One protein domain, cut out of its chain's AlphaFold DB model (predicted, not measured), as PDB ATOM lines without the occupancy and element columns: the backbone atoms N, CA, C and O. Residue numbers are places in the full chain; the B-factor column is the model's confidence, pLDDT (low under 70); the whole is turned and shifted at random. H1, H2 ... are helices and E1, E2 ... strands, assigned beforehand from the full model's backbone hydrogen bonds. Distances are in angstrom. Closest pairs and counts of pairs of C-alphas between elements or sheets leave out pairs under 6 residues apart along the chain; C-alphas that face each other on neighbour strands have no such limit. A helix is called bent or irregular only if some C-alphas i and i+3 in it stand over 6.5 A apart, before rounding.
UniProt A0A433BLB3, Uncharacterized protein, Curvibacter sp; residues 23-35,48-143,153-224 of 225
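AT A GLANCE: This is residues 23 to 35, 48 to 143 and 153 to 224 of the 225 residues of an uncharacterized protein of Curvibacter sp (UniProt A0A433BLB3). Three antiparallel sheets stand one behind another as layers, partly face to face: a large sheet of five strands, E1 E10 E9 E8 E7, at one end, the small sheet E11 E12 E13 in the middle, and a second five-stranded sheet, E5 E4 E3 E2 E6, at the other end. The long strands E8 and E9 bend and reach well past the small sheet; short H2 is over the large sheet's face toward the small one, and short H1 is over the far face of the second five-stranded sheet. The printed part has 181 residues with two named helices and 13 named strands, in the order E1 E2 E3 E4 E5 H1 E6 H2 E7 E8 E9 E10 E11 E12 E13, and its class is mostly strand. It is compact, with a radius of gyration of the C-alphas of 16.9 A and spans of 50 by 45 by 26 A.

IN THESE COORDINATES: E1, residues 23 to 26, begins at C-alpha 23, (224.906, 215.726, 142.720). After a cut come E2, residues 49 to 53, E3, residues 58 to 61, E4, residues 74 to 78, and E5, residues 88 to 92. H1 is residues 94 to 98, E6 residues 102 to 104, H2 residues 114 to 117 and E7 residues 122 to 125. H2 is irregular: C-alphas 114 and 117 are 7.0 A apart. E8, residues 131 to 143, is 34.6 A long and ends at C-alpha 143, (222.555, 228.738, 162.340); it bends by 68 degrees at residue 140. E9, residues 153 to 166, is 35.6 A long and bends by 76 degrees at residue 157. E10, residues 172 to 182, is 26.6 A long. E11 is residues 193 to 196, E12 residues 201 to 207, 16.1 A, and E13 residues 218 to 223, 15.9 A, ending at C-alpha 223, (224.959, 217.341, 123.906).

HOW THE PARTS SIT: The sheet E1 E10 E9 E8 E7 is strongly twisted, with edge strands E1 and E7. N 24 and O 176 of E1 and E10 are 2.9 A apart, within hydrogen-bond range. So are N 160 and O 177 of the hairpin E9 and E10, 2.8 A, N 138 and O 159 of E8 and E9, 2.8 A, and N 124 and O 133 of the hairpin E7 and E8, 2.9 A. H2 is on this sheet at a height of 8.0 A, only just over E7, with 3 of its C-alphas there. The closest C-alphas of H2 and E7 are those of Cys 116 and Cys 124, 5.4 A. E2 E3 E4 E5 form a meander, each strand the antiparallel neighbour of the one before, in a strongly twisted sheet with E6 beside E2. Within range are N 51 and O 59 of E2 and E3, 2.9 A, N 60 and O 75 of E3 and E4, 2.8 A, N 90 and O 76 of E4 and E5, 2.9 A, and N 52 and O 103 of E2 and E6, 2.9 A. H1 is on this sheet at a height of 8.4 A, only just over none of its strands, with 2 C-alphas on E3 and 2 on E2. In H1, 0 of 1 O i to N i+4 pairs and 2 of 2 O i to N i+3 pairs are within hydrogen-bond range; H2, with 4 residues, is too short for any O i to N i+4 pair. E11 E12 E13 form a second meander, with N 194 and O 203 at 2.8 A and N 204 and O 220 at 2.8 A. E3 and E11 are only just apart, closest 8.2 A, as are E10 and E13, closest 8.1 A. Residues 33 to 34 pair antiparallel with residues 220 to 221 of E13.

THE WHOLE: The two C-alphas farthest apart, those of Pro 81 and Leu 143, are 51.0 A apart. Residues 36 to 47 are not printed, with 14.9 A from C-alpha 35 to C-alpha 48; residues 144 to 152 are not printed either, with 5.8 A from C-alpha 143 to C-alpha 153. Of the links printed whole, E3 to E4 is long, with 12 residues. The mean pLDDT of the printed part is 79.2, and 44 residues are under 70, among them residues 63 to 72, 184 to 191 and 206 to 218.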
ATOM      1  N   LEU A  23     225.898 215.328 143.715       58.28
ATOM      2  CA  LEU A  23     224.906 215.726 142.720       58.28
ATOM      3  C   LEU A  23     224.676 214.530 141.802       58.28
ATOM      4  O   LEU A  23     225.575 214.128 141.062       58.28
ATOM      5  N   GLU A  24     223.485 213.956 141.880       62.28
ATOM      6  CA  GLU A  24     223.089 212.800 141.089       62.28
ATOM      7  C   GLU A  24     222.175 213.248 139.953       62.28
ATOM      8  O   GLU A  24     221.225 214.007 140.159       62.28
ATOM      9  N   ALA A  25     222.458 212.784 138.736       63.66
ATOM     10  CA  ALA A  25     221.545 212.961 137.620       63.66
ATOM     11  C   ALA A  25     220.296 212.102 137.852       63.66
ATOM     12  O   ALA A  25     220.372 210.872 137.928       63.66
ATOM     13  N   VAL A  26     219.133 212.741 137.920       73.44
ATOM     14  CA  VAL A  26     217.849 212.046 137.852       73.44
ATOM     15  C   VAL A  26     217.681 211.579 136.411       73.44
ATOM     16  O   VAL A  26     217.903 212.353 135.480       73.44
ATOM     17  N   ARG A  27     217.305 210.309 136.199       64.12
ATOM     18  CA  ARG A  27     217.044 209.799 134.844       64.12
ATOM     19  C   ARG A  27     216.039 210.719 134.147       64.12
ATOM     20  O   ARG A  27     214.900 210.835 134.588       64.12
ATOM     21  N   GLY A  28     216.482 211.355 133.068       66.56
ATOM     22  CA  GLY A  28     215.704 212.299 132.277       66.56
ATOM     23  C   GLY A  28     215.912 212.071 130.779       66.56
ATOM     24  O   GLY A  28     216.796 211.302 130.393       66.56
ATOM     25  N   PRO A  29     215.097 212.712 129.926       79.31
ATOM     26  CA  PRO A  29     215.184 212.564 128.474       79.31
ATOM     27  C   PRO A  29     216.478 213.146 127.887       79.31
ATOM     28  O   PRO A  29     216.866 212.757 126.789       79.31
ATOM     29  N   TRP A  30     217.162 214.042 128.608       87.62
ATOM     30  CA  TRP A  30     218.449 214.597 128.196       87.62
ATOM     31  C   TRP A  30     219.617 213.745 128.727       87.62
ATOM     32  O   TRP A  30     219.845 213.718 129.941       87.62
ATOM     33  N   PRO A  31     220.368 213.030 127.866       83.00
ATOM     34  CA  PRO A  31     221.430 212.141 128.326       83.00
ATOM     35  C   PRO A  31     222.628 212.899 128.910       83.00
ATOM     36  O   PRO A  31     223.315 213.632 128.201       83.00
ATOM     37  N   VAL A  32     222.938 212.620 130.179       85.44
ATOM     38  CA  VAL A  32     224.213 212.990 130.812       85.44
ATOM     39  C   VAL A  32     225.269 211.959 130.437       85.44
ATOM     40  O   VAL A  32     225.097 210.766 130.694       85.44
ATOM     41  N   ARG A  33     226.368 212.399 129.829       86.00
ATOM     42  CA  ARG A  33     227.435 211.514 129.341       86.00
ATOM     43  C   ARG A  33     228.758 211.873 130.001       86.00
ATOM     44  O   ARG A  33     229.094 213.045 130.091       86.00
ATOM     45  N   SER A  34     229.516 210.881 130.454       83.25
ATOM     46  CA  SER A  34     230.883 211.109 130.932       83.25
ATOM     47  C   SER A  34     231.800 211.450 129.760       83.25
ATOM     48  O   SER A  34     231.743 210.799 128.716       83.25
ATOM     49  N   MET A  35     232.661 212.448 129.936       83.56
ATOM     50  CA  MET A  35     233.707 212.769 128.972       83.56
ATOM     51  C   MET A  35     234.926 211.886 129.241       83.56
ATOM     52  O   MET A  35     235.363 211.736 130.383       83.56
ATOM     53  N   TRP A  48     239.786 224.166 137.588       74.31
ATOM     54  CA  TRP A  48     240.029 224.227 136.136       74.31
ATOM     55  C   TRP A  48     239.637 225.584 135.562       74.31
ATOM     56  O   TRP A  48     238.659 226.191 135.993       74.31
ATOM     57  N   HIS A  49     240.399 226.032 134.569       81.12
ATOM     58  CA  HIS A  49     240.205 227.322 133.919       81.12
ATOM     59  C   HIS A  49     239.858 227.117 132.450       81.12
ATOM     60  O   HIS A  49     240.500 226.319 131.760       81.12
ATOM     61  N   TRP A  50     238.846 227.843 131.983       86.25
ATOM     62  CA  TRP A  50     238.459 227.864 130.580       86.25
ATOM     63  C   TRP A  50     239.301 228.877 129.821       86.25
ATOM     64  O   TRP A  50     239.603 229.956 130.325       86.25
ATOM     65  N   TRP A  51     239.691 228.498 128.615       90.69
ATOM     66  CA  TRP A  51     240.471 229.311 127.695       90.69
ATOM     67  C   TRP A  51     239.818 229.253 126.321       90.69
ATOM     68  O   TRP A  51     239.141 228.273 125.984       90.69
ATOM     69  N   ARG A  52     240.023 230.301 125.532       91.50
ATOM     70  CA  ARG A  52     239.485 230.422 124.182       91.50
ATOM     71  C   ARG A  52     240.573 230.920 123.241       91.50
ATOM     72  O   ARG A  52     241.412 231.720 123.645       91.50
ATOM     73  N   SER A  53     240.595 230.399 122.017       92.50
ATOM     74  CA  SER A  53     241.426 230.970 120.958       92.50
ATOM     75  C   SER A  53     240.679 232.044 120.171       92.50
ATOM     76  O   SER A  53     239.450 232.009 120.091       92.50
ATOM     77  N   ASP A  54     241.409 232.923 119.486       90.44
ATOM     78  CA  ASP A  54     240.836 233.899 118.541       90.44
ATOM     79  C   ASP A  54     240.011 233.242 117.416       90.44
ATOM     80  O   ASP A  54     239.112 233.849 116.838       90.44
ATOM     81  N   GLN A  55     240.285 231.966 117.121       89.06
ATOM     82  CA  GLN A  55     239.533 231.154 116.157       89.06
ATOM     83  C   GLN A  55     238.261 230.525 116.758       89.06
ATOM     84  O   GLN A  55     237.579 229.750 116.091       89.06
ATOM     85  N   GLY A  56     237.946 230.823 118.021       87.88
ATOM     86  CA  GLY A  56     236.755 230.343 118.715       87.88
ATOM     87  C   GLY A  56     236.874 228.937 119.306       87.88
ATOM     88  O   GLY A  56     235.860 228.380 119.717       87.88
ATOM     89  N   GLN A  57     238.073 228.351 119.374       92.06
ATOM     90  CA  GLN A  57     238.262 227.013 119.942       92.06
ATOM     91  C   GLN A  57     238.310 227.074 121.468       92.06
ATOM     92  O   GLN A  57     238.948 227.959 122.038       92.06
ATOM     93  N   TYR A  58     237.682 226.101 122.127       92.25
ATOM     94  CA  TYR A  58     237.665 226.004 123.583       92.25
ATOM     95  C   TYR A  58     238.767 225.099 124.112       92.25
ATOM     96  O   TYR A  58     239.015 224.008 123.590       92.25
ATOM     97  N   PHE A  59     239.368 225.531 125.214       91.44
ATOM     98  CA  PHE A  59     240.375 224.777 125.933       91.44
ATOM     99  C   PHE A  59     240.060 224.746 127.425       91.44
ATOM    100  O   PHE A  59     239.473 225.668 127.993       91.44
ATOM    101  N   LEU A  60     240.493 223.668 128.062       88.38
ATOM    102  CA  LEU A  60     240.429 223.470 129.495       88.38
ATOM    103  C   LEU A  60     241.851 223.312 130.024       88.38
ATOM    104  O   LEU A  60     242.599 222.455 129.553       88.38
ATOM    105  N   ALA A  61     242.221 224.127 131.004       85.12
ATOM    106  CA  ALA A  61     243.528 224.079 131.644       85.12
ATOM    107  C   ALA A  61     243.400 223.626 133.102       85.12
ATOM    108  O   ALA A  61     242.529 224.089 133.846       85.12
ATOM    109  N   SER A  62     244.293 222.734 133.532       75.94
ATOM    110  CA  SER A  62     244.417 222.361 134.947       75.94
ATOM    111  C   SER A  62     245.025 223.511 135.765       75.94
ATOM    112  O   SER A  62     245.881 224.213 135.223       75.94
ATOM    113  N   PRO A  63     244.706 223.673 137.061       66.25
ATOM    114  CA  PRO A  63     245.368 224.673 137.888       66.25
ATOM    115  C   PRO A  63     246.864 224.387 137.996       66.25
ATOM    116  O   PRO A  63     247.300 223.231 138.025       66.25
ATOM    117  N   ALA A  64     247.649 225.446 138.153       57.78
ATOM    118  CA  ALA A  64     248.998 225.298 138.661       57.78
ATOM    119  C   ALA A  64     248.919 224.811 140.123       57.78
ATOM    120  O   ALA A  64     248.131 225.326 140.920       57.78
ATOM    121  N   GLY A  65     249.682 223.773 140.479       53.88
ATOM    122  CA  GLY A  65     249.731 223.287 141.862       53.88
ATOM    123  C   GLY A  65     250.175 224.394 142.825       53.88
ATOM    124  O   GLY A  65     250.834 225.344 142.413       53.88
ATOM    125  N   SER A  66     249.886 224.250 144.122       49.12
ATOM    126  CA  SER A  66     250.113 225.270 145.169       49.12
ATOM    127  C   SER A  66     251.561 225.775 145.331       49.12
ATOM    128  O   SER A  66     251.817 226.587 146.212       49.12
ATOM    129  N   ASN A  67     252.510 225.283 144.530       45.84
ATOM    130  CA  ASN A  67     253.917 225.666 144.560       45.84
ATOM    131  C   ASN A  67     254.551 225.857 143.159       45.84
ATOM    132  O   ASN A  67     255.772 225.796 143.032       45.84
ATOM    133  N   ARG A  68     253.761 226.044 142.088       47.78
ATOM    134  CA  ARG A  68     254.269 226.369 140.735       47.78
ATOM    135  C   ARG A  68     253.356 227.362 140.014       47.78
ATOM    136  O   ARG A  68     252.165 227.395 140.267       47.78
ATOM    137  N   ALA A  69     253.943 228.141 139.103       49.31
ATOM    138  CA  ALA A  69     253.281 229.194 138.327       49.31
ATOM    139  C   ALA A  69     252.703 228.726 136.975       49.31
ATOM    140  O   ALA A  69     252.170 229.549 136.240       49.31
ATOM    141  N   ALA A  70     252.808 227.436 136.627       51.12
ATOM    142  CA  ALA A  70     252.380 226.926 135.325       51.12
ATOM    143  C   ALA A  70     251.281 225.850 135.457       51.12
ATOM    144  O   ALA A  70     251.424 224.941 136.287       51.12
ATOM    145  N   PRO A  71     250.202 225.934 134.659       59.62
ATOM    146  CA  PRO A  71     249.211 224.869 134.527       59.62
ATOM    147  C   PRO A  71     249.884 223.580 134.050       59.62
ATOM    148  O   PRO A  71     250.779 223.598 133.209       59.62
ATOM    149  N   VAL A  72     249.477 222.452 134.632       68.81
ATOM    150  CA  VAL A  72     250.156 221.156 134.459       68.81
ATOM    151  C   VAL A  72     249.682 220.418 133.201       68.81
ATOM    152  O   VAL A  72     250.345 219.505 132.718       68.81
ATOM    153  N   SER A  73     248.525 220.791 132.660       81.19
ATOM    154  CA  SER A  73     247.908 220.146 131.504       81.19
ATOM    155  C   SER A  73     246.935 221.089 130.799       81.19
ATOM    156  O   SER A  73     246.261 221.897 131.447       81.19
ATOM    157  N   LEU A  74     246.855 220.945 129.475       87.50
ATOM    158  CA  LEU A  74     245.941 221.662 128.592       87.50
ATOM    159  C   LEU A  74     245.204 220.660 127.701       87.50
ATOM    160  O   LEU A  74     245.819 219.762 127.121       87.50
ATOM    161  N   TRP A  75     243.897 220.842 127.549       90.31
ATOM    162  CA  TRP A  75     243.070 220.045 126.648       90.31
ATOM    163  C   TRP A  75     242.261 220.948 125.734       90.31
ATOM    164  O   TRP A  75     241.580 221.852 126.203       90.31
ATOM    165  N   MET A  76     242.306 220.676 124.435       92.62
ATOM    166  CA  MET A  76     241.399 221.267 123.454       92.62
ATOM    167  C   MET A  76     240.108 220.453 123.415       92.62
ATOM    168  O   MET A  76     240.159 219.220 123.453       92.62
ATOM    169  N   LEU A  77     238.966 221.131 123.320       92.56
ATOM    170  CA  LEU A  77     237.679 220.490 123.089       92.56
ATOM    171  C   LEU A  77     237.437 220.386 121.580       92.56
ATOM    172  O   LEU A  77     237.262 221.391 120.897       92.56
ATOM    173  N   GLU A  78     237.430 219.161 121.062       90.50
ATOM    174  CA  GLU A  78     237.043 218.857 119.683       90.50
ATOM    175  C   GLU A  78     235.539 218.588 119.629       90.50
ATOM    176  O   GLU A  78     235.032 217.745 120.375       90.50
ATOM    177  N   SER A  79     234.826 219.293 118.748       84.06
ATOM    178  CA  SER A  79     233.418 219.010 118.476       84.06
ATOM    179  C   SER A  79     233.247 217.609 117.891       84.06
ATOM    180  O   SER A  79     234.111 217.088 117.178       84.06
ATOM    181  N   ASP A  80     232.110 216.986 118.192       78.69
ATOM    182  CA  ASP A  80     231.691 215.775 117.500       78.69
ATOM    183  C   ASP A  80     231.076 216.165 116.144       78.69
ATOM    184  O   ASP A  80     230.123 216.952 116.123       78.69
ATOM    185  N   PRO A  81     231.585 215.651 115.008       63.53
ATOM    186  CA  PRO A  81     231.003 215.900 113.695       63.53
ATOM    187  C   PRO A  81     229.629 215.219 113.609       63.53
ATOM    188  O   PRO A  81     229.496 214.070 113.197       63.53
ATOM    189  N   GLY A  82     228.602 215.942 114.047       66.12
ATOM    190  CA  GLY A  82     227.235 215.449 114.186       66.12
ATOM    191  C   GLY A  82     226.473 216.046 115.369       66.12
ATOM    192  O   GLY A  82     225.256 215.878 115.408       66.12
ATOM    193  N   GLY A  83     227.152 216.716 116.314       68.31
ATOM    194  CA  GLY A  83     226.536 217.427 117.447       68.31
ATOM    195  C   GLY A  83     225.818 216.528 118.461       68.31
ATOM    196  O   GLY A  83     225.142 217.010 119.362       68.31
ATOM    197  N   ARG A  84     225.929 215.200 118.325       73.69
ATOM    198  CA  ARG A  84     225.141 214.224 119.106       73.69
ATOM    199  C   ARG A  84     225.935 213.563 120.230       73.69
ATOM    200  O   ARG A  84     225.347 212.864 121.066       73.69
ATOM    201  N   ALA A  85     227.253 213.747 120.255       83.81
ATOM    202  CA  ALA A  85     228.136 213.239 121.297       83.81
ATOM    203  C   ALA A  85     228.797 214.370 122.096       83.81
ATOM    204  O   ALA A  85     228.728 215.539 121.731       83.81
ATOM    205  N   CYS A  86     229.434 214.007 123.212       88.00
ATOM    206  CA  CYS A  86     230.242 214.967 123.957       88.00
ATOM    207  C   CYS A  86     231.413 215.474 123.120       88.00
ATOM    208  O   CYS A  86     232.007 214.673 122.389       88.00
ATOM    209  N   PRO A  87     231.848 216.724 123.351       89.44
ATOM    210  CA  PRO A  87     233.159 217.163 122.919       89.44
ATOM    211  C   PRO A  87     234.240 216.196 123.409       89.44
ATOM    212  O   PRO A  87     234.182 215.673 124.529       89.44
ATOM    213  N   ARG A  88     235.236 215.949 122.567       89.19
ATOM    214  CA  ARG A  88     236.380 215.104 122.905       89.19
ATOM    215  C   ARG A  88     237.508 215.966 123.442       89.19
ATOM    216  O   ARG A  88     237.802 217.022 122.896       89.19
ATOM    217  N   LEU A  89     238.158 215.500 124.502       88.38
ATOM    218  CA  LEU A  89     239.332 216.165 125.053       88.38
ATOM    219  C   LEU A  89     240.577 215.658 124.335       88.38
ATOM    220  O   LEU A  89     240.916 214.475 124.421       88.38
ATOM    221  N   LYS A  90     241.279 216.564 123.660       90.62
ATOM    222  CA  LYS A  90     242.567 216.287 123.032       90.62
ATOM    223  C   LYS A  90     243.664 216.997 123.796       90.62
ATOM    224  O   LYS A  90     243.659 218.222 123.877       90.62
ATOM    225  N   ALA A  91     244.603 216.228 124.341       88.75
ATOM    226  CA  ALA A  91     245.765 216.780 125.025       88.75
ATOM    227  C   ALA A  91     246.533 217.735 124.099       88.75
ATOM    228  O   ALA A  91     246.695 217.468 122.906       88.75
ATOM    229  N   GLN A  92     246.969 218.856 124.660       90.62
ATOM    230  CA  GLN A  92     247.745 219.885 123.983       90.62
ATOM    231  C   GLN A  92     249.020 220.179 124.781       90.62
ATOM    232  O   GLN A  92     249.019 220.028 126.007       90.62
ATOM    233  N   PRO A  93     250.092 220.641 124.116       89.12
ATOM    234  CA  PRO A  93     251.259 221.176 124.806       89.12
ATOM    235  C   PRO A  93     250.864 222.373 125.680       89.12
ATOM    236  O   PRO A  93     250.114 223.249 125.244       89.12
ATOM    237  N   THR A  94     251.362 222.433 126.915       86.81
ATOM    238  CA  THR A  94     251.070 223.542 127.839       86.81
ATOM    239  C   THR A  94     251.706 224.858 127.399       86.81
ATOM    240  O   THR A  94     251.230 225.925 127.774       86.81
ATOM    241  N   GLU A  95     252.746 224.801 126.566       88.81
ATOM    242  CA  GLU A  95     253.444 225.954 125.989       88.81
ATOM    243  C   GLU A  95     252.503 226.834 125.166       88.81
ATOM    244  O   GLU A  95     252.723 228.044 125.097       88.81
ATOM    245  N   ARG A  96     251.431 226.240 124.619       90.00
ATOM    246  CA  ARG A  96     250.393 226.947 123.865       90.00
ATOM    247  C   ARG A  96     249.711 228.048 124.671       90.00
ATOM    248  O   ARG A  96     249.231 229.007 124.094       90.00
ATOM    249  N   LEU A  97     249.705 227.964 126.002       87.31
ATOM    250  CA  LEU A  97     249.147 229.016 126.865       87.31
ATOM    251  C   LEU A  97     249.955 230.317 126.848       87.31
ATOM    252  O   LEU A  97     249.492 231.320 127.379       87.31
ATOM    253  N   ASN A  98     251.151 230.302 126.254       87.00
ATOM    254  CA  ASN A  98     251.932 231.506 125.984       87.00
ATOM    255  C   ASN A  98     251.692 232.053 124.564       87.00
ATOM    256  O   ASN A  98     252.275 233.079 124.213       87.00
ATOM    257  N   GLU A  99     250.898 231.368 123.730       88.88
ATOM    258  CA  GLU A  99     250.521 231.865 122.406       88.88
ATOM    259  C   GLU A  99     249.619 233.098 122.572       88.88
ATOM    260  O   GLU A  99     248.693 233.067 123.382       88.88
ATOM    261  N   PRO A 100     249.840 234.178 121.802       88.62
ATOM    262  CA  PRO A 100     249.039 235.399 121.920       88.62
ATOM    263  C   PRO A 100     247.569 235.187 121.536       88.62
ATOM    264  O   PRO A 100     246.703 235.928 121.984       88.62
ATOM    265  N   GLU A 101     247.303 234.170 120.720       91.81
ATOM    266  CA  GLU A 101     245.979 233.809 120.213       91.81
ATOM    267  C   GLU A 101     245.129 233.070 121.253       91.81
ATOM    268  O   GLU A 101     243.934 232.899 121.033       91.81
ATOM    269  N   LEU A 102     245.731 232.578 122.345       91.62
ATOM    270  CA  LEU A 102     245.068 231.781 123.374       91.62
ATOM    271  C   LEU A 102     244.960 232.591 124.666       91.62
ATOM    272  O   LEU A 102     245.959 232.905 125.308       91.62
ATOM    273  N   HIS A 103     243.735 232.897 125.078       90.19
ATOM    274  CA  HIS A 103     243.464 233.756 126.228       90.19
ATOM    275  C   HIS A 103     242.523 233.077 127.236       90.19
ATOM    276  O   HIS A 103     241.711 232.224 126.857       90.19
ATOM    277  N   PRO A 104     242.624 233.409 128.540       88.31
ATOM    278  CA  PRO A 104     241.648 232.962 129.525       88.31
ATOM    279  C   PRO A 104     240.258 233.441 129.110       88.31
ATOM    280  O   PRO A 104     240.106 234.602 128.744       88.31
ATOM    281  N   LEU A 105     239.259 232.563 129.179       85.75
ATOM    282  CA  LEU A 105     237.876 232.920 128.890       85.75
ATOM    283  C   LEU A 105     237.295 233.614 130.129       85.75
ATOM    284  O   LEU A 105     237.130 232.942 131.155       85.75
ATOM    285  N   PRO A 106     237.029 234.930 130.084       81.00
ATOM    286  CA  PRO A 106     236.496 235.626 131.237       81.00
ATOM    287  C   PRO A 106     235.054 235.193 131.508       81.00
ATOM    288  O   PRO A 106     234.296 234.806 130.616       81.00
ATOM    289  N   ASP A 107     234.683 235.296 132.775       76.69
ATOM    290  CA  ASP A 107     233.371 234.944 133.309       76.69
ATOM    291  C   ASP A 107     232.223 235.651 132.559       76.69
ATOM    292  O   ASP A 107     231.147 235.084 132.373       76.69
ATOM    293  N   GLU A 108     232.451 236.881 132.099       75.94
ATOM    294  CA  GLU A 108     231.491 237.701 131.356       75.94
ATOM    295  C   GLU A 108     231.237 237.210 129.923       75.94
ATOM    296  O   GLU A 108     230.169 237.473 129.366       75.94
ATOM    297  N   GLU A 109     232.195 236.497 129.329       80.75
ATOM    298  CA  GLU A 109     232.088 235.945 127.973       80.75
ATOM    299  C   GLU A 109     231.458 234.548 127.946       80.75
ATOM    300  O   GLU A 109     231.107 234.042 126.877       80.75
ATOM    301  N   LEU A 110     231.267 233.921 129.109       80.56
ATOM    302  CA  LEU A 110     230.527 232.670 129.199       80.56
ATOM    303  C   LEU A 110     229.070 232.886 128.770       80.56
ATOM    304  O   LEU A 110     228.370 233.768 129.265       80.56
ATOM    305  N   ALA A 111     228.576 232.016 127.885       81.56
ATOM    306  CA  ALA A 111     227.194 232.073 127.406       81.56
ATOM    307  C   ALA A 111     226.164 231.881 128.536       81.56
ATOM    308  O   ALA A 111     225.026 232.344 128.430       81.56
ATOM    309  N   LEU A 112     226.561 231.207 129.623       80.94
ATOM    310  CA  LEU A 112     225.817 231.144 130.878       80.94
ATOM    311  C   LEU A 112     226.499 232.026 131.933       80.94
ATOM    312  O   LEU A 112     227.647 231.749 132.282       80.94
ATOM    313  N   PRO A 113     225.794 233.017 132.514       67.00
ATOM    314  CA  PRO A 113     226.370 233.877 133.537       67.00
ATOM    315  C   PRO A 113     226.879 233.075 134.753       67.00
ATOM    316  O   PRO A 113     226.117 232.286 135.326       67.00
ATOM    317  N   PRO A 114     228.098 233.330 135.256       60.81
ATOM    318  CA  PRO A 114     228.733 232.519 136.306       60.81
ATOM    319  C   PRO A 114     227.996 232.575 137.649       60.81
ATOM    320  O   PRO A 114     228.039 231.649 138.458       60.81
ATOM    321  N   ARG A 115     227.237 233.652 137.893       65.56
ATOM    322  CA  ARG A 115     226.416 233.805 139.107       65.56
ATOM    323  C   ARG A 115     225.072 233.089 139.044       65.56
ATOM    324  O   ARG A 115     224.371 233.070 140.054       65.56
ATOM    325  N   CYS A 116     224.722 232.484 137.910       66.75
ATOM    326  CA  CYS A 116     223.450 231.794 137.724       66.75
ATOM    327  C   CYS A 116     223.168 230.745 138.813       66.75
ATOM    328  O   CYS A 116     222.030 230.590 139.253       66.75
ATOM    329  N   LEU A 117     224.215 230.057 139.285       71.00
ATOM    330  CA  LEU A 117     224.102 228.933 140.218       71.00
ATOM    331  C   LEU A 117     224.756 229.170 141.587       71.00
ATOM    332  O   LEU A 117     224.787 228.258 142.414       71.00
ATOM    333  N   GLY A 118     225.194 230.399 141.889       65.81
ATOM    334  CA  GLY A 118     225.825 230.741 143.177       65.81
ATOM    335  C   GLY A 118     224.876 230.698 144.390       65.81
ATOM    336  O   GLY A 118     225.282 230.986 145.520       65.81
ATOM    337  N   GLY A 119     223.597 230.385 144.154       72.38
ATOM    338  CA  GLY A 119     222.503 230.416 145.118       72.38
ATOM    339  C   GLY A 119     222.124 229.067 145.744       72.38
ATOM    340  O   GLY A 119     222.753 228.051 145.497       72.38
ATOM    341  N   LEU A 120     221.065 229.059 146.567       75.69
ATOM    342  CA  LEU A 120     220.310 227.829 146.903       75.69
ATOM    343  C   LEU A 120     219.098 227.661 145.999       75.69
ATOM    344  O   LEU A 120     218.693 226.548 145.693       75.69
ATOM    345  N   GLU A 121     218.557 228.793 145.578       83.75
ATOM    346  CA  GLU A 121     217.451 228.927 144.659       83.75
ATOM    347  C   GLU A 121     217.821 230.026 143.670       83.75
ATOM    348  O   GLU A 121     218.639 230.903 143.985       83.75
ATOM    349  N   GLY A 122     217.250 229.965 142.476       84.56
ATOM    350  CA  GLY A 122     217.517 230.941 141.435       84.56
ATOM    351  C   GLY A 122     217.145 230.428 140.058       84.56
ATOM    352  O   GLY A 122     216.830 229.256 139.863       84.56
ATOM    353  N   GLN A 123     217.194 231.330 139.092       88.56
ATOM    354  CA  GLN A 123     216.987 231.025 137.689       88.56
ATOM    355  C   GLN A 123     217.919 231.901 136.860       88.56
ATOM    356  O   GLN A 123     218.113 233.071 137.187       88.56
ATOM    357  N   CYS A 124     218.431 231.359 135.760       86.94
ATOM    358  CA  CYS A 124     219.014 232.169 134.700       86.94
ATOM    359  C   CYS A 124     218.633 231.648 133.319       86.94
ATOM    360  O   CYS A 124     218.137 230.529 133.156       86.94
ATOM    361  N   LEU A 125     218.887 232.503 132.339       90.75
ATOM    362  CA  LEU A 125     218.822 232.210 130.922       90.75
ATOM    363  C   LEU A 125     220.214 232.484 130.337       90.75
ATOM    364  O   LEU A 125     220.875 233.427 130.782       90.75
ATOM    365  N   SER A 126     220.663 231.670 129.385       91.50
ATOM    366  CA  SER A 126     221.864 231.970 128.602       91.50
ATOM    367  C   SER A 126     221.679 233.249 127.782       91.50
ATOM    368  O   SER A 126     220.552 233.652 127.486       91.50
ATOM    369  N   HIS A 127     222.785 233.895 127.409       89.81
ATOM    370  CA  HIS A 127     222.760 235.148 126.643       89.81
ATOM    371  C   HIS A 127     222.041 235.016 125.291       89.81
ATOM    372  O   HIS A 127     221.380 235.954 124.855       89.81
ATOM    373  N   ASP A 128     222.127 233.846 124.656       91.38
ATOM    374  CA  ASP A 128     221.442 233.514 123.400       91.38
ATOM    375  C   ASP A 128     219.988 233.037 123.593       91.38
ATOM    376  O   ASP A 128     219.269 232.812 122.622       91.38
ATOM    377  N   GLY A 129     219.535 232.863 124.839       92.38
ATOM    378  CA  GLY A 129     218.199 232.368 125.160       92.38
ATOM    379  C   GLY A 129     217.989 230.860 124.980       92.38
ATOM    380  O   GLY A 129     216.881 230.386 125.237       92.38
ATOM    381  N   ALA A 130     219.007 230.100 124.570       93.50
ATOM    382  CA  ALA A 130     218.882 228.673 124.269       93.50
ATOM    383  C   ALA A 130     218.714 227.799 125.522       93.50
ATOM    384  O   ALA A 130     218.019 226.780 125.484       93.50
ATOM    385  N   LEU A 131     219.315 228.195 126.646       93.44
ATOM    386  CA  LEU A 131     219.324 227.420 127.881       93.44
ATOM    387  C   LEU A 131     218.704 228.170 129.042       93.44
ATOM    388  O   LEU A 131     219.068 229.306 129.338       93.44
ATOM    389  N   ARG A 132     217.837 227.477 129.781       93.06
ATOM    390  CA  ARG A 132     217.317 227.936 131.065       93.06
ATOM    391  C   ARG A 132     217.808 227.025 132.175       93.06
ATOM    392  O   ARG A 132     217.618 225.813 132.133       93.06
ATOM    393  N   LEU A 133     218.399 227.622 133.200       91.00
ATOM    394  CA  LEU A 133     218.810 226.922 134.408       91.00
ATOM    395  C   LEU A 133     217.902 227.345 135.554       91.00
ATOM    396  O   LEU A 133     217.614 228.530 135.728       91.00
ATOM    397  N   ARG A 134     217.461 226.378 136.353       89.75
ATOM    398  CA  ARG A 134     216.656 226.607 137.552       89.75
ATOM    399  C   ARG A 134     217.226 225.835 138.718       89.75
ATOM    400  O   ARG A 134     217.501 224.644 138.616       89.75
ATOM    401  N   LEU A 135     217.323 226.511 139.844       87.25
ATOM    402  CA  LEU A 135     217.771 225.960 141.097       87.25
ATOM    403  C   LEU A 135     216.657 226.111 142.132       87.25
ATOM    404  O   LEU A 135     216.062 227.180 142.259       87.25
ATOM    405  N   SER A 136     216.382 225.040 142.869       88.81
ATOM    406  CA  SER A 136     215.369 225.013 143.928       88.81
ATOM    407  C   SER A 136     215.882 224.251 145.140       88.81
ATOM    408  O   SER A 136     216.703 223.342 144.994       88.81
ATOM    409  N   PHE A 137     215.395 224.608 146.325       88.75
ATOM    410  CA  PHE A 137     215.756 223.948 147.569       88.75
ATOM    411  C   PHE A 137     214.506 223.632 148.386       88.75
ATOM    412  O   PHE A 137     213.687 224.498 148.667       88.75
ATOM    413  N   GLU A 138     214.391 222.377 148.793       92.25
ATOM    414  CA  GLU A 138     213.341 221.876 149.665       92.25
ATOM    415  C   GLU A 138     213.991 221.384 150.958       92.25
ATOM    416  O   GLU A 138     214.666 220.353 150.980       92.25
ATOM    417  N   GLY A 139     213.832 222.133 152.048       92.00
ATOM    418  CA  GLY A 139     214.452 221.767 153.313       92.00
ATOM    419  C   GLY A 139     214.418 222.863 154.360       92.00
ATOM    420  O   GLY A 139     213.623 223.798 154.306       92.00
ATOM    421  N   GLN A 140     215.306 222.730 155.339       91.50
ATOM    422  CA  GLN A 140     215.424 223.646 156.464       91.50
ATOM    423  C   GLN A 140     216.851 224.163 156.597       91.50
ATOM    424  O   GLN A 140     217.813 223.553 156.124       91.50
ATOM    425  N   SER A 141     216.981 225.300 157.277       89.62
ATOM    426  CA  SER A 141     218.276 225.872 157.616       89.62
ATOM    427  C   SER A 141     218.375 226.154 159.107       89.62
ATOM    428  O   SER A 141     217.399 226.549 159.745       89.62
ATOM    429  N   ARG A 142     219.575 225.999 159.662       90.25
ATOM    430  CA  ARG A 142     219.886 226.360 161.049       90.25
ATOM    431  C   ARG A 142     221.184 227.144 161.111       90.25
ATOM    432  O   ARG A 142     222.069 226.956 160.282       90.25
ATOM    433  N   LEU A 143     221.305 228.031 162.091       89.81
ATOM    434  CA  LEU A 143     222.555 228.738 162.340       89.81
ATOM    435  C   LEU A 143     223.407 227.902 163.299       89.81
ATOM    436  O   LEU A 143     222.994 227.650 164.430       89.81
ATOM    437  N   GLU A 153     227.756 229.965 161.047       84.94
ATOM    438  CA  GLU A 153     227.612 229.436 159.691       84.94
ATOM    439  C   GLU A 153     226.192 228.905 159.503       84.94
ATOM    440  O   GLU A 153     225.647 228.221 160.370       84.94
ATOM    441  N   ARG A 154     225.553 229.253 158.384       86.81
ATOM    442  CA  ARG A 154     224.223 228.735 158.051       86.81
ATOM    443  C   ARG A 154     224.381 227.346 157.440       86.81
ATOM    444  O   ARG A 154     225.028 227.210 156.406       86.81
ATOM    445  N   LEU A 155     223.765 226.353 158.069       87.12
ATOM    446  CA  LEU A 155     223.759 224.965 157.618       87.12
ATOM    447  C   LEU A 155     222.391 224.602 157.052       87.12
ATOM    448  O   LEU A 155     221.369 225.054 157.576       87.12
ATOM    449  N   TYR A 156     222.390 223.780 156.009       85.62
ATOM    450  CA  TYR A 156     221.198 223.356 155.285       85.62
ATOM    451  C   TYR A 156     221.041 221.839 155.339       85.62
ATOM    452  O   TYR A 156     222.010 221.096 155.158       85.62
ATOM    453  N   THR A 157     219.802 221.402 155.562       89.50
ATOM    454  CA  THR A 157     219.394 219.997 155.517       89.50
ATOM    455  C   THR A 157     218.146 219.884 154.655       89.50
ATOM    456  O   THR A 157     217.151 220.560 154.917       89.50
ATOM    457  N   GLY A 158     218.203 219.060 153.613       89.25
ATOM    458  CA  GLY A 158     217.134 218.940 152.628       89.25
ATOM    459  C   GLY A 158     217.652 218.500 151.267       89.25
ATOM    460  O   GLY A 158     218.706 217.876 151.163       89.25
ATOM    461  N   ARG A 159     216.915 218.853 150.220       87.50
ATOM    462  CA  ARG A 159     217.219 218.500 148.837       87.50
ATOM    463  C   ARG A 159     217.314 219.753 147.982       87.50
ATOM    464  O   ARG A 159     216.390 220.559 147.943       87.50
ATOM    465  N   ARG A 160     218.427 219.903 147.274       84.31
ATOM    466  CA  ARG A 160     218.634 220.941 146.265       84.31
ATOM    467  C   ARG A 160     218.509 220.310 144.884       84.31
ATOM    468  O   ARG A 160     219.085 219.258 144.637       84.31
ATOM    469  N   ARG A 161     217.765 220.945 143.983       86.62
ATOM    470  CA  ARG A 161     217.550 220.469 142.613       86.62
ATOM    471  C   ARG A 161     218.012 221.518 141.609       86.62
ATOM    472  O   ARG A 161     217.574 222.666 141.692       86.62
ATOM    473  N   LEU A 162     218.853 221.104 140.664       86.94
ATOM    474  CA  LEU A 162     219.227 221.848 139.461       86.94
ATOM    475  C   LEU A 162     218.468 221.267 138.265       86.94
ATOM    476  O   LEU A 162     218.472 220.061 138.047       86.94
ATOM    477  N   VAL A 163     217.848 222.130 137.474       90.06
ATOM    478  CA  VAL A 163     217.236 221.790 136.188       90.06
ATOM    479  C   VAL A 163     217.942 222.591 135.106       90.06
ATOM    480  O   VAL A 163     218.057 223.809 135.234       90.06
ATOM    481  N   ILE A 164     218.394 221.907 134.060       91.69
ATOM    482  CA  ILE A 164     218.933 222.495 132.833       91.69
ATOM    483  C   ILE A 164     217.936 222.170 131.723       91.69
ATOM    484  O   ILE A 164     217.644 221.003 131.482       91.69
ATOM    485  N   GLU A 165     217.390 223.193 131.079       93.81
ATOM    486  CA  GLU A 165     216.350 223.088 130.056       93.81
ATOM    487  C   GLU A 165     216.857 223.678 128.740       93.81
ATOM    488  O   GLU A 165     217.310 224.823 128.711       93.81
ATOM    489  N   HIS A 166     216.736 222.919 127.650       94.31
ATOM    490  CA  HIS A 166     216.877 223.457 126.304       94.31
ATOM    491  C   HIS A 166     215.548 224.101 125.912       94.31
ATOM    492  O   HIS A 166     214.566 223.401 125.662       94.31
ATOM    493  N   VAL A 167     215.515 225.434 125.872       94.69
ATOM    494  CA  VAL A 167     214.281 226.232 125.806       94.69
ATOM    495  C   VAL A 167     213.445 225.905 124.572       94.69
ATOM    496  O   VAL A 167     212.225 225.805 124.678       94.69
ATOM    497  N   LEU A 168     214.085 225.710 123.416       93.75
ATOM    498  CA  LEU A 168     213.372 225.453 122.165       93.75
ATOM    499  C   LEU A 168     212.678 224.085 122.161       93.75
ATOM    500  O   LEU A 168     211.531 223.972 121.737       93.75
ATOM    501  N   SER A 169     213.371 223.047 122.632       93.19
ATOM    502  CA  SER A 169     212.848 221.672 122.633       93.19
ATOM    503  C   SER A 169     212.023 221.320 123.878       93.19
ATOM    504  O   SER A 169     211.295 220.330 123.872       93.19
ATOM    505  N   GLY A 170     212.176 222.077 124.968       93.38
ATOM    506  CA  GLY A 170     211.617 221.762 126.284       93.38
ATOM    507  C   GLY A 170     212.270 220.563 126.986       93.38
ATOM    508  O   GLY A 170     211.831 220.179 128.071       93.38
ATOM    509  N   VAL A 171     213.305 219.954 126.397       92.81
ATOM    510  CA  VAL A 171     214.034 218.818 126.978       92.81
ATOM    511  C   VAL A 171     214.831 219.274 128.200       92.81
ATOM    512  O   VAL A 171     215.447 220.341 128.195       92.81
ATOM    513  N   GLN A 172     214.818 218.459 129.261       92.88
ATOM    514  CA  GLN A 172     215.409 218.803 130.555       92.88
ATOM    515  C   GLN A 172     216.357 217.721 131.075       92.88
ATOM    516  O   GLN A 172     216.063 216.524 131.007       92.88
ATOM    517  N   ALA A 173     217.463 218.172 131.667       90.06
ATOM    518  CA  ALA A 173     218.318 217.399 132.555       90.06
ATOM    519  C   ALA A 173     218.065 217.862 133.996       90.06
ATOM    520  O   ALA A 173     218.077 219.062 134.280       90.06
ATOM    521  N   VAL A 174     217.829 216.918 134.907       88.38
ATOM    522  CA  VAL A 174     217.538 217.211 136.315       88.38
ATOM    523  C   VAL A 174     218.603 216.571 137.186       88.38
ATOM    524  O   VAL A 174     218.923 215.398 137.026       88.38
ATOM    525  N   PHE A 175     219.125 217.343 138.128       83.19
ATOM    526  CA  PHE A 175     220.139 216.907 139.069       83.19
ATOM    527  C   PHE A 175     219.692 217.201 140.496       83.19
ATOM    528  O   PHE A 175     219.148 218.274 140.767       83.19
ATOM    529  N   GLU A 176     219.932 216.267 141.409       82.38
ATOM    530  CA  GLU A 176     219.565 216.391 142.819       82.38
ATOM    531  C   GLU A 176     220.775 216.219 143.733       82.38
ATOM    532  O   GLU A 176     221.581 215.310 143.566       82.38
ATOM    533  N   GLU A 177     220.892 217.112 144.710       79.00
ATOM    534  CA  GLU A 177     221.901 217.096 145.761       79.00
ATOM    535  C   GLU A 177     221.191 217.003 147.113       79.00
ATOM    536  O   GLU A 177     220.363 217.850 147.467       79.00
ATOM    537  N   HIS A 178     221.528 215.976 147.889       81.62
ATOM    538  CA  HIS A 178     221.041 215.823 149.255       81.62
ATOM    539  C   HIS A 178     222.002 216.509 150.224       81.62
ATOM    540  O   HIS A 178     223.179 216.159 150.314       81.62
ATOM    541  N   LEU A 179     221.489 217.491 150.961       80.50
ATOM    542  CA  LEU A 179     222.235 218.261 151.947       80.50
ATOM    543  C   LEU A 179     221.928 217.733 153.347       80.50
ATOM    544  O   LEU A 179     220.766 217.562 153.723       80.50
ATOM    545  N   LYS A 180     222.977 217.523 154.142       85.62
ATOM    546  CA  LYS A 180     222.871 217.168 155.560       85.62
ATOM    547  C   LYS A 180     223.837 218.031 156.351       85.62
ATOM    548  O   LYS A 180     225.046 217.830 156.261       85.62
ATOM    549  N   ASP A 181     223.296 219.001 157.087       83.81
ATOM    550  CA  ASP A 181     224.067 219.986 157.853       83.81
ATOM    551  C   ASP A 181     225.239 220.578 157.049       83.81
ATOM    552  O   ASP A 181     226.360 220.728 157.534       83.81
ATOM    553  N   SER A 182     224.980 220.881 155.777       76.88
ATOM    554  CA  SER A 182     226.005 221.297 154.819       76.88
ATOM    555  C   SER A 182     225.990 222.815 154.623       76.88
ATOM    556  O   SER A 182     224.912 223.422 154.639       76.88
ATOM    557  N   PRO A 183     227.152 223.461 154.428       71.75
ATOM    558  CA  PRO A 183     227.190 224.848 153.984       71.75
ATOM    559  C   PRO A 183     226.666 224.953 152.543       71.75
ATOM    560  O   PRO A 183     226.677 223.981 151.794       71.75
ATOM    561  N   ARG A 184     226.233 226.152 152.133       62.41
ATOM    562  CA  ARG A 184     225.600 226.442 150.821       62.41
ATOM    563  C   ARG A 184     226.390 225.968 149.586       62.41
ATOM    564  O   ARG A 184     225.821 225.864 148.502       62.41
ATOM    565  N   TYR A 185     227.689 225.722 149.732       56.19
ATOM    566  CA  TYR A 185     228.629 225.551 148.628       56.19
ATOM    567  C   TYR A 185     229.203 224.138 148.613       56.19
ATOM    568  O   TYR A 185     230.347 223.929 149.014       56.19
ATOM    569  N   THR A 186     228.422 223.154 148.178       54.56
ATOM    570  CA  THR A 186     228.948 221.796 148.021       54.56
ATOM    571  C   THR A 186     229.129 221.427 146.556       54.56
ATOM    572  O   THR A 186     230.281 221.480 146.134       54.56
ATOM    573  N   VAL A 187     228.122 221.131 145.736       50.62
ATOM    574  CA  VAL A 187     228.436 220.549 144.410       50.62
ATOM    575  C   VAL A 187     228.526 221.549 143.246       50.62
ATOM    576  O   VAL A 187     229.373 221.377 142.375       50.62
ATOM    577  N   LEU A 188     227.759 222.640 143.259       50.69
ATOM    578  CA  LEU A 188     227.701 223.593 142.139       50.69
ATOM    579  C   LEU A 188     228.456 224.904 142.415       50.69
ATOM    580  O   LEU A 188     227.861 225.979 142.429       50.69
ATOM    581  N   GLY A 189     229.753 224.819 142.729       47.94
ATOM    582  CA  GLY A 189     230.598 226.002 142.953       47.94
ATOM    583  C   GLY A 189     230.635 226.967 141.751       47.94
ATOM    584  O   GLY A 189     230.030 226.681 140.717       47.94
ATOM    585  N   PRO A 190     231.366 228.098 141.853       43.03
ATOM    586  CA  PRO A 190     231.472 229.089 140.771       43.03
ATOM    587  C   PRO A 190     231.962 228.506 139.428       43.03
ATOM    588  O   PRO A 190     231.730 229.115 138.394       43.03
ATOM    589  N   ALA A 191     232.531 227.295 139.421       52.38
ATOM    590  CA  ALA A 191     232.621 226.436 138.245       52.38
ATOM    591  C   ALA A 191     231.781 225.166 138.468       52.38
ATOM    592  O   ALA A 191     232.017 224.453 139.446       52.38
ATOM    593  N   SER A 192     230.789 224.892 137.606       70.31
ATOM    594  CA  SER A 192     230.092 223.582 137.571       70.31
ATOM    595  C   SER A 192     229.033 223.388 136.471       70.31
ATOM    596  O   SER A 192     228.597 222.256 136.278       70.31
ATOM    597  N   VAL A 193     228.645 224.420 135.711       81.25
ATOM    598  CA  VAL A 193     227.889 224.279 134.450       81.25
ATOM    599  C   VAL A 193     228.406 225.315 133.460       81.25
ATOM    600  O   VAL A 193     228.343 226.507 133.743       81.25
ATOM    601  N   VAL A 194     228.908 224.871 132.312       85.69
ATOM    602  CA  VAL A 194     229.414 225.741 131.247       85.69
ATOM    603  C   VAL A 194     228.718 225.390 129.949       85.69
ATOM    604  O   VAL A 194     228.712 224.235 129.546       85.69
ATOM    605  N   TYR A 195     228.120 226.378 129.299       89.19
ATOM    606  CA  TYR A 195     227.500 226.205 127.992       89.19
ATOM    607  C   TYR A 195     228.441 226.708 126.907       89.19
ATOM    608  O   TYR A 195     228.917 227.840 126.982       89.19
ATOM    609  N   LEU A 196     228.707 225.839 125.934       89.75
ATOM    610  CA  LEU A 196     229.601 226.065 124.807       89.75
ATOM    611  C   LEU A 196     228.758 225.969 123.523       89.75
ATOM    612  O   LEU A 196     228.620 224.866 122.983       89.75
ATOM    613  N   PRO A 197     228.131 227.076 123.077       88.50
ATOM    614  CA  PRO A 197     227.182 227.050 121.963       88.50
ATOM    615  C   PRO A 197     227.821 226.567 120.660       88.50
ATOM    616  O   PRO A 197     227.235 225.764 119.949       88.50
ATOM    617  N   GLU A 198     229.064 226.951 120.381       88.62
ATOM    618  CA  GLU A 198     229.799 226.550 119.175       88.62
ATOM    619  C   GLU A 198     230.174 225.058 119.165       88.62
ATOM    620  O   GLU A 198     230.609 224.534 118.140       88.62
ATOM    621  N   LEU A 199     230.023 224.368 120.301       89.31
ATOM    622  CA  LEU A 199     230.203 222.922 120.422       89.31
ATOM    623  C   LEU A 199     228.881 222.174 120.625       89.31
ATOM    624  O   LEU A 199     228.930 220.969 120.880       89.31
ATOM    625  N   ASP A 200     227.737 222.867 120.577       89.44
ATOM    626  CA  ASP A 200     226.415 222.306 120.861       89.44
ATOM    627  C   ASP A 200     226.419 221.458 122.144       89.44
ATOM    628  O   ASP A 200     225.921 220.331 122.184       89.44
ATOM    629  N   SER A 201     227.036 221.967 123.218       90.75
ATOM    630  CA  SER A 201     227.222 221.173 124.432       90.75
ATOM    631  C   SER A 201     227.207 222.005 125.708       90.75
ATOM    632  O   SER A 201     227.828 223.062 125.815       90.75
ATOM    633  N   VAL A 202     226.580 221.450 126.745       90.44
ATOM    634  CA  VAL A 202     226.767 221.884 128.133       90.44
ATOM    635  C   VAL A 202     227.776 220.960 128.797       90.44
ATOM    636  O   VAL A 202     227.612 219.746 128.761       90.44
ATOM    637  N   VAL A 203     228.817 221.512 129.408       88.12
ATOM    638  CA  VAL A 203     229.829 220.785 130.173       88.12
ATOM    639  C   VAL A 203     229.576 220.974 131.665       88.12
ATOM    640  O   VAL A 203     229.408 222.088 132.158       88.12
ATOM    641  N   LEU A 204     229.557 219.866 132.394       83.31
ATOM    642  CA  LEU A 204     229.314 219.792 133.826       83.31
ATOM    643  C   LEU A 204     230.600 219.339 134.510       83.31
ATOM    644  O   LEU A 204     231.194 218.326 134.130       83.31
ATOM    645  N   GLN A 205     231.023 220.089 135.522       76.38
ATOM    646  CA  GLN A 205     232.247 219.807 136.267       76.38
ATOM    647  C   GLN A 205     231.897 219.390 137.694       76.38
ATOM    648  O   GLN A 205     231.081 220.037 138.349       76.38
ATOM    649  N   GLY A 206     232.536 218.326 138.190       63.94
ATOM    650  CA  GLY A 206     232.428 217.939 139.599       63.94
ATOM    651  C   GLY A 206     231.158 217.169 139.971       63.94
ATOM    652  O   GLY A 206     230.800 217.147 141.149       63.94
ATOM    653  N   LEU A 207     230.500 216.523 139.002       61.03
ATOM    654  CA  LEU A 207     229.482 215.511 139.300       61.03
ATOM    655  C   LEU A 207     230.155 214.252 139.861       61.03
ATOM    656  O   LEU A 207     231.162 213.796 139.321       61.03
ATOM    657  N   GLY A 208     229.588 213.686 140.927       52.94
ATOM    658  CA  GLY A 208     230.077 212.457 141.560       52.94
ATOM    659  C   GLY A 208     230.064 212.505 143.094       52.94
ATOM    660  O   GLY A 208     229.948 213.583 143.686       52.94
ATOM    661  N   PRO A 209     230.163 211.343 143.765       46.09
ATOM    662  CA  PRO A 209     230.210 211.282 145.218       46.09
ATOM    663  C   PRO A 209     231.507 211.909 145.736       46.09
ATOM    664  O   PRO A 209     232.611 211.484 145.397       46.09
ATOM    665  N   GLY A 210     231.396 212.915 146.605       46.53
ATOM    666  CA  GLY A 210     232.536 213.288 147.438       46.53
ATOM    667  C   GLY A 210     232.859 212.124 148.376       46.53
ATOM    668  O   GLY A 210     231.960 211.479 148.879       46.53
ATOM    669  N   THR A 211     234.112 211.815 148.671       39.28
ATOM    670  CA  THR A 211     234.424 211.006 149.861       39.28
ATOM    671  C   THR A 211     235.608 211.654 150.562       39.28
ATOM    672  O   THR A 211     236.602 211.994 149.932       39.28
ATOM    673  N   GLY A 212     235.486 211.934 151.865       35.44
ATOM    674  CA  GLY A 212     236.624 212.347 152.704       35.44
ATOM    675  C   GLY A 212     237.467 213.529 152.196       35.44
ATOM    676  O   GLY A 212     238.680 213.519 152.370       35.44
ATOM    677  N   GLY A 213     236.864 214.533 151.550       37.91
ATOM    678  CA  GLY A 213     237.582 215.707 151.028       37.91
ATOM    679  C   GLY A 213     238.234 215.522 149.651       37.91
ATOM    680  O   GLY A 213     238.770 216.486 149.109       37.91
ATOM    681  N   ARG A 214     238.141 214.332 149.044       42.00
ATOM    682  CA  ARG A 214     238.574 214.065 147.669       42.00
ATOM    683  C   ARG A 214     237.333 213.829 146.807       42.00
ATOM    684  O   ARG A 214     236.537 212.931 147.068       42.00
ATOM    685  N   ARG A 215     237.126 214.693 145.816       51.25
ATOM    686  CA  ARG A 215     236.107 214.497 144.781       51.25
ATOM    687  C   ARG A 215     236.790 213.846 143.591       51.25
ATOM    688  O   ARG A 215     237.749 214.417 143.071       51.25
ATOM    689  N   GLU A 216     236.321 212.674 143.180       48.81
ATOM    690  CA  GLU A 216     236.567 212.202 141.819       48.81
ATOM    691  C   GLU A 216     235.757 213.111 140.916       48.81
ATOM    692  O   GLU A 216     234.533 213.028 140.876       48.81
ATOM    693  N   ALA A 217     236.407 214.070 140.279       52.69
ATOM    694  CA  ALA A 217     235.669 214.957 139.415       52.69
ATOM    695  C   ALA A 217     235.731 214.438 137.990       52.69
ATOM    696  O   ALA A 217     236.726 214.572 137.273       52.69
ATOM    697  N   GLY A 218     234.617 213.832 137.605       67.00
ATOM    698  CA  GLY A 218     234.301 213.626 136.212       67.00
ATOM    699  C   GLY A 218     234.002 214.964 135.543       67.00
ATOM    700  O   GLY A 218     233.415 215.873 136.144       67.00
ATOM    701  N   LEU A 219     234.392 215.065 134.276       80.44
ATOM    702  CA  LEU A 219     233.688 215.924 133.340       80.44
ATOM    703  C   LEU A 219     232.542 215.131 132.757       80.44
ATOM    704  O   LEU A 219     232.709 213.982 132.341       80.44
ATOM    705  N   HIS A 220     231.394 215.776 132.689       84.69
ATOM    706  CA  HIS A 220     230.255 215.259 131.966       84.69
ATOM    707  C   HIS A 220     229.800 216.290 130.954       84.69
ATOM    708  O   HIS A 220     230.092 217.476 131.086       84.69
ATOM    709  N   CYS A 221     229.061 215.835 129.957       89.12
ATOM    710  CA  CYS A 221     228.419 216.708 129.007       89.12
ATOM    711  C   CYS A 221     226.929 216.386 128.863       89.12
ATOM    712  O   CYS A 221     226.476 215.269 129.147       89.12
ATOM    713  N   LEU A 222     226.205 217.374 128.354       90.94
ATOM    714  CA  LEU A 222     224.880 217.268 127.768       90.94
ATOM    715  C   LEU A 222     224.997 217.786 126.323       90.94
ATOM    716  O   LEU A 222     225.082 219.002 126.143       90.94
ATOM    717  N   PRO A 223     225.037 216.909 125.303       90.75
ATOM    718  CA  PRO A 223     224.959 217.341 123.906       90.75
ATOM    719  C   PRO A 223     223.595 217.985 123.658       90.75
ATOM    720  O   PRO A 223     222.596 217.477 124.180       90.75
ATOM    721  N   MET A 224     223.533 219.085 122.916       88.88
ATOM    722  CA  MET A 224     222.279 219.799 122.673       88.88
ATOM    723  C   MET A 224     221.281 218.918 121.884       88.88
ATOM    724  O   MET A 224     221.710 218.153 121.018       88.88
TER     725      MET A 224